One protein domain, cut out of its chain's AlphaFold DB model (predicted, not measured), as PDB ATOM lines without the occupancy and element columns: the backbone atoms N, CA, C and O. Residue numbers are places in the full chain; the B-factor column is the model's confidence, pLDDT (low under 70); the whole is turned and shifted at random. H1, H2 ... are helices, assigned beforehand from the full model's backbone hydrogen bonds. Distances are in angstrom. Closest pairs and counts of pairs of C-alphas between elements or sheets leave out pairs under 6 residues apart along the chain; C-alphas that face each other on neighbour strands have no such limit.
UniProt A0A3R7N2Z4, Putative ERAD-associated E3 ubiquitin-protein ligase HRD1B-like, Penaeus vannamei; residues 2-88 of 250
ATOM      1  N   LEU A   2      12.785  63.040   2.048       46.09
ATOM      2  CA  LEU A   2      12.918  61.604   2.391       46.09
ATOM      3  C   LEU A   2      11.657  60.929   2.984       46.09
ATOM      4  O   LEU A   2      11.415  59.754   2.723       46.09
ATOM      5  N   SER A   3      10.824  61.653   3.746       50.75
ATOM      6  CA  SER A   3       9.582  61.088   4.314       50.75
ATOM      7  C   SER A   3       8.536  60.736   3.248       50.75
ATOM      8  O   SER A   3       7.773  59.798   3.444       50.75
ATOM      9  N   ASN A   4       8.515  61.460   2.122       55.38
ATOM     10  CA  ASN A   4       7.527  61.275   1.050       55.38
ATOM     11  C   ASN A   4       7.869  60.067   0.157       55.38
ATOM     12  O   ASN A   4       6.998  59.428  -0.425       55.38
ATOM     13  N   GLN A   5       9.160  59.730   0.060       60.03
ATOM     14  CA  GLN A   5       9.619  58.553  -0.683       60.03
ATOM     15  C   GLN A   5       9.313  57.245   0.060       60.03
ATOM     16  O   GLN A   5       8.940  56.265  -0.577       60.03
ATOM     17  N   ARG A   6       9.403  57.233   1.400       62.78
ATOM     18  CA  ARG A   6       9.099  56.037   2.215       62.78
ATOM     19  C   ARG A   6       7.633  55.612   2.125       62.78
ATOM     20  O   ARG A   6       7.345  54.420   2.114       62.78
ATOM     21  N   THR A   7       6.710  56.566   2.050       69.06
ATOM     22  CA  THR A   7       5.284  56.264   1.862       69.06
ATOM     23  C   THR A   7       5.020  55.757   0.446       69.06
ATOM     24  O   THR A   7       4.315  54.767   0.276       69.06
ATOM     25  N   SER A   8       5.669  56.345  -0.563       72.56
ATOM     26  CA  SER A   8       5.522  55.935  -1.967       72.56
ATOM     27  C   SER A   8       5.902  54.467  -2.216       72.56
ATOM     28  O   SER A   8       5.191  53.765  -2.934       72.56
ATOM     29  N   SER A   9       6.967  53.958  -1.585       76.31
ATOM     30  CA  SER A   9       7.340  52.540  -1.719       76.31
ATOM     31  C   SER A   9       6.315  51.584  -1.104       76.31
ATOM     32  O   SER A   9       6.047  50.528  -1.672       76.31
ATOM     33  N   LEU A  10       5.711  51.953   0.034       80.38
ATOM     34  CA  LEU A  10       4.684  51.134   0.688       80.38
ATOM     35  C   LEU A  10       3.405  51.075  -0.151       80.38
ATOM     36  O   LEU A  10       2.849  49.994  -0.337       80.38
ATOM     37  N   TYR A  11       2.983  52.206  -0.722       78.88
ATOM     38  CA  TYR A  11       1.835  52.251  -1.628       78.88
ATOM     39  C   TYR A  11       2.065  51.428  -2.898       78.88
ATOM     40  O   TYR A  11       1.178  50.685  -3.312       78.88
ATOM     41  N   THR A  12       3.271  51.498  -3.472       82.19
ATOM     42  CA  THR A  12       3.650  50.703  -4.652       82.19
ATOM     43  C   THR A  12       3.575  49.203  -4.354       82.19
ATOM     44  O   THR A  12       2.996  48.443  -5.127       82.19
ATOM     45  N   LEU A  13       4.107  48.771  -3.205       82.88
ATOM     46  CA  LEU A  13       4.061  47.371  -2.775       82.88
ATOM     47  C   LEU A  13       2.623  46.897  -2.511       82.88
ATOM     48  O   LEU A  13       2.250  45.804  -2.930       82.88
ATOM     49  N   MET A  14       1.802  47.720  -1.852       82.25
ATOM     50  CA  MET A  14       0.394  47.400  -1.606       82.25
ATOM     51  C   MET A  14      -0.375  47.240  -2.924       82.25
ATOM     52  O   MET A  14      -1.129  46.283  -3.071       82.25
ATOM     53  N   PHE A  15      -0.142  48.125  -3.898       82.94
ATOM     54  CA  PHE A  15      -0.757  48.044  -5.223       82.94
ATOM     55  C   PHE A  15      -0.404  46.733  -5.939       82.94
ATOM     56  O   PHE A  15      -1.301  46.007  -6.366       82.94
ATOM     57  N   PHE A  16       0.884  46.386  -6.019       84.75
ATOM     58  CA  PHE A  16       1.313  45.147  -6.673       84.75
ATOM     59  C   PHE A  16       0.797  43.886  -5.961       84.75
ATOM     60  O   PHE A  16       0.374  42.952  -6.638       84.75
ATOM     61  N   ASN A  17       0.724  43.874  -4.624       84.69
ATOM     62  CA  ASN A  17       0.119  42.766  -3.872       84.69
ATOM     63  C   ASN A  17      -1.372  42.583  -4.180       84.69
ATOM     64  O   ASN A  17      -1.833  41.453  -4.328       84.69
ATOM     65  N   VAL A  18      -2.131  43.678  -4.308       83.81
ATOM     66  CA  VAL A  18      -3.542  43.602  -4.717       83.81
ATOM     67  C   VAL A  18      -3.656  43.041  -6.133       83.81
ATOM     68  O   VAL A  18      -4.485  42.164  -6.368       83.81
ATOM     69  N   VAL A  19      -2.794  43.470  -7.060       83.81
ATOM     70  CA  VAL A  19      -2.753  42.918  -8.424       83.81
ATOM     71  C   VAL A  19      -2.432  41.418  -8.410       83.81
ATOM     72  O   VAL A  19      -3.156  40.653  -9.043       83.81
ATOM     73  N   ALA A  20      -1.417  40.973  -7.661       85.94
ATOM     74  CA  ALA A  20      -1.091  39.550  -7.512       85.94
ATOM     75  C   ALA A  20      -2.267  38.739  -6.976       85.94
ATOM     76  O   ALA A  20      -2.609  37.709  -7.551       85.94
ATOM     77  N   TYR A  21      -2.906  39.220  -5.908       85.12
ATOM     78  CA  TYR A  21      -4.084  38.576  -5.335       85.12
ATOM     79  C   TYR A  21      -5.202  38.437  -6.371       85.12
ATOM     80  O   TYR A  21      -5.811  37.373  -6.484       85.12
ATOM     81  N   CYS A  22      -5.432  39.479  -7.174       84.06
ATOM     82  CA  CYS A  22      -6.446  39.425  -8.218       84.06
ATOM     83  C   CYS A  22      -6.126  38.372  -9.277       84.06
ATOM     84  O   CYS A  22      -6.991  37.579  -9.640       84.06
ATOM     85  N   VAL A  23      -4.879  38.340  -9.752       86.06
ATOM     86  CA  VAL A  23      -4.429  37.351 -10.740       86.06
ATOM     87  C   VAL A  23      -4.505  35.934 -10.168       86.06
ATOM     88  O   VAL A  23      -4.948  35.028 -10.868       86.06
ATOM     89  N   ALA A  24      -4.138  35.738  -8.898       85.81
ATOM     90  CA  ALA A  24      -4.221  34.448  -8.215       85.81
ATOM     91  C   ALA A  24      -5.657  33.927  -8.161       85.81
ATOM     92  O   ALA A  24      -5.913  32.774  -8.496       85.81
ATOM     93  N   TYR A  25      -6.591  34.796  -7.777       83.81
ATOM     94  CA  TYR A  25      -8.002  34.453  -7.676       83.81
ATOM     95  C   TYR A  25      -8.612  34.133  -9.046       83.81
ATOM     96  O   TYR A  25      -9.315  33.137  -9.194       83.81
ATOM     97  N   VAL A  26      -8.291  34.931 -10.072       82.81
ATOM     98  CA  VAL A  26      -8.716  34.660 -11.455       82.81
ATOM     99  C   VAL A  26      -8.149  33.330 -11.951       82.81
ATOM    100  O   VAL A  26      -8.874  32.550 -12.562       82.81
ATOM    101  N   LYS A  27      -6.876  33.039 -11.664       83.69
ATOM    102  CA  LYS A  27      -6.261  31.750 -11.998       83.69
ATOM    103  C   LYS A  27      -6.993  30.592 -11.315       83.69
ATOM    104  O   LYS A  27      -7.333  29.622 -11.983       83.69
ATOM    105  N   GLU A  28      -7.276  30.706 -10.017       82.81
ATOM    106  CA  GLU A  28      -7.992  29.673  -9.260       82.81
ATOM    107  C   GLU A  28      -9.406  29.425  -9.807       82.81
ATOM    108  O   GLU A  28      -9.819  28.271  -9.904       82.81
ATOM    109  N   LEU A  29     -10.118  30.480 -10.215       77.56
ATOM    110  CA  LEU A  29     -11.414  30.373 -10.893       77.56
ATOM    111  C   LEU A  29     -11.310  29.573 -12.197       77.56
ATOM    112  O   LEU A  29     -12.083  28.642 -12.405       77.56
ATOM    113  N   ILE A  30     -10.329  29.894 -13.044       78.25
ATOM    114  CA  ILE A  30     -10.138  29.223 -14.339       78.25
ATOM    115  C   ILE A  30      -9.753  27.745 -14.154       78.25
ATOM    116  O   ILE A  30     -10.226  26.899 -14.906       78.25
ATOM    117  N   GLU A  31      -8.896  27.429 -13.176       77.31
ATOM    118  CA  GLU A  31      -8.374  26.068 -12.967       77.31
ATOM    119  C   GLU A  31      -9.327  25.146 -12.190       77.31
ATOM    120  O   GLU A  31      -9.291  23.933 -12.396       77.31
ATOM    121  N   ARG A  32     -10.159  25.675 -11.279       67.75
ATOM    122  CA  ARG A  32     -11.053  24.852 -10.441       67.75
ATOM    123  C   ARG A  32     -12.448  24.638 -11.017       67.75
ATOM    124  O   ARG A  32     -13.124  23.710 -10.565       67.75
ATOM    125  N   GLU A  33     -12.925  25.476 -11.936       60.59
ATOM    126  CA  GLU A  33     -14.282  25.314 -12.457       60.59
ATOM    127  C   GLU A  33     -14.355  24.252 -13.558       60.59
ATOM    128  O   GLU A  33     -14.156  24.507 -14.745       60.59
ATOM    129  N   ASP A  34     -14.803  23.058 -13.164       57.25
ATOM    130  CA  ASP A  34     -15.678  22.280 -14.029       57.25
ATOM    131  C   ASP A  34     -16.916  23.152 -14.301       57.25
ATOM    132  O   ASP A  34     -17.822  23.234 -13.465       57.25
ATOM    133  N   TRP A  35     -16.977  23.801 -15.468       58.19
ATOM    134  CA  TRP A  35     -18.104  24.630 -15.938       58.19
ATOM    135  C   TRP A  35     -19.450  23.870 -16.029       58.19
ATOM    136  O   TRP A  35     -20.439  24.372 -16.566       58.19
ATOM    137  N   SER A  36     -19.526  22.642 -15.512       58.38
ATOM    138  CA  SER A  36     -20.768  21.906 -15.337       58.38
ATOM    139  C   SER A  36     -21.614  22.549 -14.233       58.38
ATOM    140  O   SER A  36     -21.382  22.373 -13.036       58.38
ATOM    141  N   MET A  37     -22.660  23.255 -14.655       59.12
ATOM    142  CA  MET A  37     -23.660  23.927 -13.816       59.12
ATOM    143  C   MET A  37     -24.590  22.955 -13.041       59.12
ATOM    144  O   MET A  37     -25.640  23.353 -12.542       59.12
ATOM    145  N   TYR A  38     -24.246  21.666 -12.949       63.72
ATOM    146  CA  TYR A  38     -25.081  20.616 -12.361       63.72
ATOM    147  C   TYR A  38     -24.303  19.733 -11.379       63.72
ATOM    148  O   TYR A  38     -23.151  19.376 -11.608       63.72
ATOM    149  N   VAL A  39     -24.964  19.351 -10.283       65.00
ATOM    150  CA  VAL A  39     -24.458  18.384  -9.297       65.00
ATOM    151  C   VAL A  39     -25.256  17.084  -9.422       65.00
ATOM    152  O   VAL A  39     -26.483  17.081  -9.269       65.00
ATOM    153  N   ASN A  40     -24.560  15.978  -9.698       61.97
ATOM    154  CA  ASN A  40     -25.150  14.638  -9.765       61.97
ATOM    155  C   ASN A  40     -25.234  14.014  -8.362       61.97
ATOM    156  O   ASN A  40     -24.308  14.149  -7.566       61.97
ATOM    157  N   ILE A  41     -26.334  13.311  -8.070       62.22
ATOM    158  CA  ILE A  41     -26.596  12.682  -6.756       62.22
ATOM    159  C   ILE A  41     -25.667  11.486  -6.484       62.22
ATOM    160  O   ILE A  41     -25.284  11.248  -5.342       62.22
ATOM    161  N   ALA A  42     -25.280  10.745  -7.523       61.44
ATOM    162  CA  ALA A  42     -24.293   9.674  -7.447       61.44
ATOM    163  C   ALA A  42     -23.388   9.714  -8.685       61.44
ATOM    164  O   ALA A  42     -23.831  10.120  -9.758       61.44
ATOM    165  N   ARG A  43     -22.135   9.243  -8.571       59.22
ATOM    166  CA  ARG A  43     -21.164   9.198  -9.691       59.22
ATOM    167  C   ARG A  43     -21.684   8.460 -10.938       59.22
ATOM    168  O   ARG A  43     -21.168   8.687 -12.023       59.22
ATOM    169  N   THR A  44     -22.688   7.599 -10.776       62.69
ATOM    170  CA  THR A  44     -23.284   6.764 -11.827       62.69
ATOM    171  C   THR A  44     -24.739   7.118 -12.154       62.69
ATOM    172  O   THR A  44     -25.314   6.491 -13.041       62.69
ATOM    173  N   SER A  45     -25.358   8.094 -11.472       63.91
ATOM    174  CA  SER A  45     -26.758   8.466 -11.714       63.91
ATOM    175  C   SER A  45     -26.869   9.826 -12.406       63.91
ATOM    176  O   SER A  45     -26.241  10.806 -12.015       63.91
ATOM    177  N   ASN A  46     -27.715   9.899 -13.434       62.31
ATOM    178  CA  ASN A  46     -27.987  11.128 -14.191       62.31
ATOM    179  C   ASN A  46     -29.055  12.010 -13.503       62.31
ATOM    180  O   ASN A  46     -29.696  12.853 -14.132       62.31
ATOM    181  N   VAL A  47     -29.310  11.770 -12.210       66.62
ATOM    182  CA  VAL A  47     -30.339  12.479 -11.447       66.62
ATOM    183  C   VAL A  47     -29.718  13.747 -10.870       66.62
ATOM    184  O   VAL A  47     -28.833  13.700 -10.011       66.62
ATOM    185  N   ARG A  48     -30.185  14.889 -11.377       64.31
ATOM    186  CA  ARG A  48     -29.705  16.224 -11.010       64.31
ATOM    187  C   ARG A  48     -30.369  16.673  -9.716       64.31
ATOM    188  O   ARG A  48     -31.596  16.727  -9.641       64.31
ATOM    189  N   HIS A  49     -29.579  17.075  -8.725       70.56
ATOM    190  CA  HIS A  49     -30.134  17.725  -7.542       70.56
ATOM    191  C   HIS A  49     -30.242  19.232  -7.793       70.56
ATOM    192  O   HIS A  49     -29.299  19.997  -7.569       70.56
ATOM    193  N   LEU A  50     -31.399  19.658  -8.303       72.69
ATOM    194  CA  LEU A  50     -31.627  21.026  -8.783       72.69
ATOM    195  C   LEU A  50     -31.403  22.074  -7.678       72.69
ATOM    196  O   LEU A  50     -30.762  23.091  -7.923       72.69
ATOM    197  N   ALA A  51     -31.803  21.768  -6.440       74.31
ATOM    198  CA  ALA A  51     -31.584  22.638  -5.284       74.31
ATOM    199  C   ALA A  51     -30.101  22.764  -4.881       74.31
ATOM    200  O   ALA A  51     -29.668  23.851  -4.524       74.31
ATOM    201  N   LEU A  52     -29.305  21.689  -4.990       75.25
ATOM    202  CA  LEU A  52     -27.863  21.741  -4.671       75.25
ATOM    203  C   LEU A  52     -27.073  22.431  -5.788       75.25
ATOM    204  O   LEU A  52     -26.070  23.090  -5.534       75.25
ATOM    205  N   SER A  53     -27.541  22.300  -7.030       77.69
ATOM    206  CA  SER A  53     -26.965  23.010  -8.173       77.69
ATOM    207  C   SER A  53     -27.240  24.514  -8.056       77.69
ATOM    208  O   SER A  53     -26.317  25.314  -8.171       77.69
ATOM    209  N   ALA A  54     -28.479  24.898  -7.724       79.38
ATOM    210  CA  ALA A  54     -28.860  26.290  -7.490       79.38
ATOM    211  C   ALA A  54     -28.073  26.935  -6.334       79.38
ATOM    212  O   ALA A  54     -27.562  28.041  -6.497       79.38
ATOM    213  N   THR A  55     -27.910  26.254  -5.194       81.31
ATOM    214  CA  THR A  55     -27.120  26.795  -4.071       81.31
ATOM    215  C   THR A  55     -25.637  26.921  -4.404       81.31
ATOM    216  O   THR A  55     -25.032  27.925  -4.033       81.31
ATOM    217  N   LYS A  56     -25.054  25.964  -5.145       82.25
ATOM    218  CA  LYS A  56     -23.669  26.060  -5.634       82.25
ATOM    219  C   LYS A  56     -23.481  27.307  -6.501       82.25
ATOM    220  O   LYS A  56     -22.576  28.088  -6.235       82.25
ATOM    221  N   ILE A  57     -24.374  27.536  -7.467       82.19
ATOM    222  CA  ILE A  57     -24.341  28.725  -8.335       82.19
ATOM    223  C   ILE A  57     -24.404  30.000  -7.490       82.19
ATOM    224  O   ILE A  57     -23.551  30.869  -7.629       82.19
ATOM    225  N   VAL A  58     -25.375  30.105  -6.578       84.81
ATOM    226  CA  VAL A  58     -25.526  31.301  -5.732       84.81
ATOM    227  C   VAL A  58     -24.269  31.558  -4.895       84.81
ATOM    228  O   VAL A  58     -23.826  32.703  -4.812       84.81
ATOM    229  N   LEU A  59     -23.662  30.520  -4.310       83.81
ATOM    230  CA  LEU A  59     -22.429  30.658  -3.531       83.81
ATOM    231  C   LEU A  59     -21.250  31.133  -4.387       83.81
ATOM    232  O   LEU A  59     -20.547  32.049  -3.964       83.81
ATOM    233  N   GLU A  60     -21.042  30.569  -5.579       80.56
ATOM    234  CA  GLU A  60     -19.935  30.982  -6.456       80.56
ATOM    235  C   GLU A  60     -20.114  32.413  -6.983       80.56
ATOM    236  O   GLU A  60     -19.190  33.224  -6.895       80.56
ATOM    237  N   TRP A  61     -21.326  32.787  -7.409       82.81
ATOM    238  CA  TRP A  61     -21.623  34.169  -7.804       82.81
ATOM    239  C   TRP A  61     -21.449  35.149  -6.646       82.81
ATOM    240  O   TRP A  61     -20.937  36.250  -6.844       82.81
ATOM    241  N   THR A  62     -21.811  34.750  -5.423       86.31
ATOM    242  CA  THR A  62     -21.575  35.577  -4.234       86.31
ATOM    243  C   THR A  62     -20.080  35.804  -4.023       86.31
ATOM    244  O   THR A  62     -19.675  36.949  -3.833       86.31
ATOM    245  N   LYS A  63     -19.237  34.764  -4.128       85.00
ATOM    246  CA  LYS A  63     -17.774  34.918  -4.028       85.00
ATOM    247  C   LYS A  63     -17.237  35.871  -5.097       85.00
ATOM    248  O   LYS A  63     -16.541  36.822  -4.745       85.00
ATOM    249  N   ALA A  64     -17.624  35.687  -6.359       82.75
ATOM    250  CA  ALA A  64     -17.184  36.542  -7.461       82.75
ATOM    251  C   ALA A  64     -17.600  38.011  -7.261       82.75
ATOM    252  O   ALA A  64     -16.778  38.915  -7.398       82.75
ATOM    253  N   ILE A  65     -18.853  38.260  -6.862       85.62
ATOM    254  CA  ILE A  65     -19.350  39.611  -6.569       85.62
ATOM    255  C   ILE A  65     -18.590  40.218  -5.387       85.62
ATOM    256  O   ILE A  65     -18.136  41.357  -5.482       85.62
ATOM    257  N   THR A  66     -18.404  39.473  -4.290       86.75
ATOM    258  CA  THR A  66     -17.643  39.974  -3.133       86.75
ATOM    259  C   THR A  66     -16.204  40.311  -3.507       86.75
ATOM    260  O   THR A  66     -15.711  41.351  -3.085       86.75
ATOM    261  N   PHE A  67     -15.561  39.504  -4.352       84.81
ATOM    262  CA  PHE A  67     -14.224  39.775  -4.868       84.81
ATOM    263  C   PHE A  67     -14.184  41.048  -5.732       84.81
ATOM    264  O   PHE A  67     -13.324  41.902  -5.538       84.81
ATOM    265  N   ILE A  68     -15.142  41.243  -6.643       84.81
ATOM    266  CA  ILE A  68     -15.208  42.473  -7.449       84.81
ATOM    267  C   ILE A  68     -15.404  43.698  -6.546       84.81
ATOM    268  O   ILE A  68     -14.720  44.707  -6.717       84.81
ATOM    269  N   ILE A  69     -16.297  43.607  -5.555       87.19
ATOM    270  CA  ILE A  69     -16.545  44.694  -4.601       87.19
ATOM    271  C   ILE A  69     -15.280  45.008  -3.795       87.19
ATOM    272  O   ILE A  69     -14.952  46.185  -3.649       87.19
ATOM    273  N   THR A  70     -14.546  44.006  -3.297       84.94
ATOM    274  CA  THR A  70     -13.310  44.246  -2.531       84.94
ATOM    275  C   THR A  70     -12.218  44.872  -3.391       84.94
ATOM    276  O   THR A  70     -11.555  45.796  -2.923       84.94
ATOM    277  N   VAL A  71     -12.063  44.450  -4.649       82.81
ATOM    278  CA  VAL A  71     -11.099  45.043  -5.591       82.81
ATOM    279  C   VAL A  71     -11.453  46.494  -5.901       82.81
ATOM    280  O   VAL A  71     -10.598  47.370  -5.776       82.81
ATOM    281  N   VAL A  72     -12.711  46.774  -6.251       85.19
ATOM    282  CA  VAL A  72     -13.172  48.141  -6.533       85.19
ATOM    283  C   VAL A  72     -13.029  49.019  -5.293       85.19
ATOM    284  O   VAL A  72     -12.512  50.127  -5.399       85.19
ATOM    285  N   PHE A  73     -13.418  48.530  -4.113       84.06
ATOM    286  CA  PHE A  73     -13.261  49.266  -2.861       84.06
ATOM    287  C   PHE A  73     -11.790  49.552  -2.550       84.06
ATOM    288  O   PHE A  73     -11.460  50.689  -2.228       84.06
ATOM    289  N   MET A  74     -10.894  48.574  -2.705       79.31
ATOM    290  CA  MET A  74      -9.456  48.788  -2.525       79.31
ATOM    291  C   MET A  74      -8.929  49.841  -3.499       79.31
ATOM    292  O   MET A  74      -8.302  50.802  -3.060       79.31
ATOM    293  N   LEU A  75      -9.231  49.726  -4.798       77.94
ATOM    294  CA  LEU A  75      -8.829  50.711  -5.810       77.94
ATOM    295  C   LEU A  75      -9.392  52.110  -5.525       77.94
ATOM    296  O   LEU A  75      -8.693  53.102  -5.723       77.94
ATOM    297  N   LEU A  76     -10.626  52.200  -5.024       80.56
ATOM    298  CA  LEU A  76     -11.228  53.458  -4.590       80.56
ATOM    299  C   LEU A  76     -10.527  54.023  -3.355       80.56
ATOM    300  O   LEU A  76     -10.255  55.217  -3.336       80.56
ATOM    301  N   VAL A  77     -10.190  53.203  -2.357       77.19
ATOM    302  CA  VAL A  77      -9.409  53.630  -1.182       77.19
ATOM    303  C   VAL A  77      -8.045  54.161  -1.620       77.19
ATOM    304  O   VAL A  77      -7.658  55.244  -1.187       77.19
ATOM    305  N   PHE A  78      -7.364  53.482  -2.548       70.69
ATOM    306  CA  PHE A  78      -6.133  53.993  -3.154       70.69
ATOM    307  C   PHE A  78      -6.353  55.338  -3.854       70.69
ATOM    308  O   PHE A  78      -5.611  56.282  -3.604       70.69
ATOM    309  N   GLY A  79      -7.371  55.442  -4.715       69.12
ATOM    310  CA  GLY A  79      -7.645  56.645  -5.504       69.12
ATOM    311  C   GLY A  79      -8.154  57.841  -4.690       69.12
ATOM    312  O   GLY A  79      -7.915  58.984  -5.075       69.12
ATOM    313  N   LEU A  80      -8.846  57.593  -3.573       65.81
ATOM    314  CA  LEU A  80      -9.446  58.616  -2.708       65.81
ATOM    315  C   LEU A  80      -8.542  59.022  -1.540       65.81
ATOM    316  O   LEU A  80      -8.707  60.124  -1.005       65.81
ATOM    317  N   GLU A  81      -7.584  58.186  -1.127       64.00
ATOM    318  CA  GLU A  81      -6.628  58.586  -0.101       64.00
ATOM    319  C   GLU A  81      -5.797  59.792  -0.565       64.00
ATOM    320  O   GLU A  81      -5.148  59.798  -1.614       64.00
ATOM    321  N   LYS A  82      -5.712  60.814   0.302       52.84
ATOM    322  CA  LYS A  82      -4.805  61.966   0.134       52.84
ATOM    323  C   LYS A  82      -3.325  61.555  -0.010       52.84
ATOM    324  O   LYS A  82      -2.516  62.406  -0.375       52.84
ATOM    325  N   GLY A  83      -2.977  60.288   0.243       54.78
ATOM    326  CA  GLY A  83      -1.656  59.701   0.008       54.78
ATOM    327  C   GLY A  83      -1.197  59.781  -1.452       54.78
ATOM    328  O   GLY A  83      -0.003  59.955  -1.694       54.78
ATOM    329  N   LEU A  84      -2.127  59.792  -2.419       57.56
ATOM    330  CA  LEU A  84      -1.780  59.936  -3.837       57.56
ATOM    331  C   LEU A  84      -1.406  61.366  -4.252       57.56
ATOM    332  O   LEU A  84      -0.742  61.545  -5.269       57.56
ATOM    333  N   LYS A  85      -1.743  62.398  -3.456       56.22
ATOM    334  CA  LYS A  85      -1.368  63.795  -3.777       56.22
ATOM    335  C   LYS A  85       0.146  64.015  -3.831       56.22
ATOM    336  O   LYS A  85       0.600  64.951  -4.476       56.22
ATOM    337  N   ASN A  86       0.906  63.149  -3.164       58.53
ATOM    338  CA  ASN A  86       2.363  63.170  -3.110       58.53
ATOM    339  C   ASN A  86       3.006  61.941  -3.780       58.53
ATOM    340  O   ASN A  86       4.220  61.754  -3.689       58.53
ATOM    341  N   TYR A  87       2.200  61.094  -4.424       65.88
ATOM    342  CA  TYR A  87       2.654  59.879  -5.088       65.88
ATOM    343  C   TYR A  87       3.028  60.192  -6.536       65.88
ATOM    344  O   TYR A  87       2.228  60.063  -7.458       65.88
ATOM    345  N   THR A  88       4.270  60.623  -6.735       67.12
ATOM    346  CA  THR A  88       4.865  60.811  -8.065       67.12
ATOM    347  C   THR A  88       6.080  59.893  -8.206       67.12
ATOM    348  O   THR A  88       7.220  60.371  -8.171       67.12
TER     349      THR A  88
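This is residues 2 to 88 of the 250 residues of the protein "Putative ERAD-associated E3 ubiquitin-protein ligase HRD1B-like" of Penaeus vannamei (UniProt A0A3R7N2Z4). What shape do these atoms make? Two long helices, H1 and H2, run side by side in opposite ways as a thin, loosely joined pair; a long loop, residues 33 to 49, joins them at one end of the rod, and at the other end the short H3 leads from H2 back to the beginning of H1. What is it built of, and how compact is it? The printed part has 87 residues with three named helices, in the order H1, H2, H3, and no named strand; the class is all helix. The whole is extended, with a radius of gyration of the C-alphas of 20.2 A and spans of 68 by 20 by 12 A.

How do the long helices stand? H1, residues 2 to 32, and H2, residues 50 to 80, run opposite ways at a shallow tilt of 16 degrees. They are close but not clearly touching; their closest C-alphas, those of Val 18 and Val 71, are 7.7 A apart. Where is the short helix? H3, residues 82 to 86, only just touches H1, with 3 pairs of C-alphas within 8 A, and H1 touches it with residues 4 to 8 alone; the closest C-alphas, of Asn 4 and Asn 86, are 6.9 A apart. What do the backbones show? Every O i to N i+4 pair is within hydrogen-bond range in H2, 25 of 27 in H1 and 0 of 1 in H3, where 1 of 2 O i to N i+3 pairs is within range.

Where does H1 run? It spans 45.7 A from C-alpha 2 at (12.918, 61.604, 2.391) to C-alpha 32. Where do H2 and H3 run? H2 spans 44.1 A from C-alpha 50 at (-31.627, 21.026, -8.783), and H3 ends at C-alpha 86 at (2.363, 63.170, -3.110).

How far does it reach? The two C-alphas farthest apart, of Leu 2 and Ser 45, are 67.8 A apart; the printed part has no cut. Which link is long? H1 to H2 is a long link of 17 residues, and residues 30 to 35, of which 30 to 32 belong to H1, stand free. Where is confidence low? In this model pLDDT is under 70 at residues 2 to 7, 32 to 48 and 79 to 88.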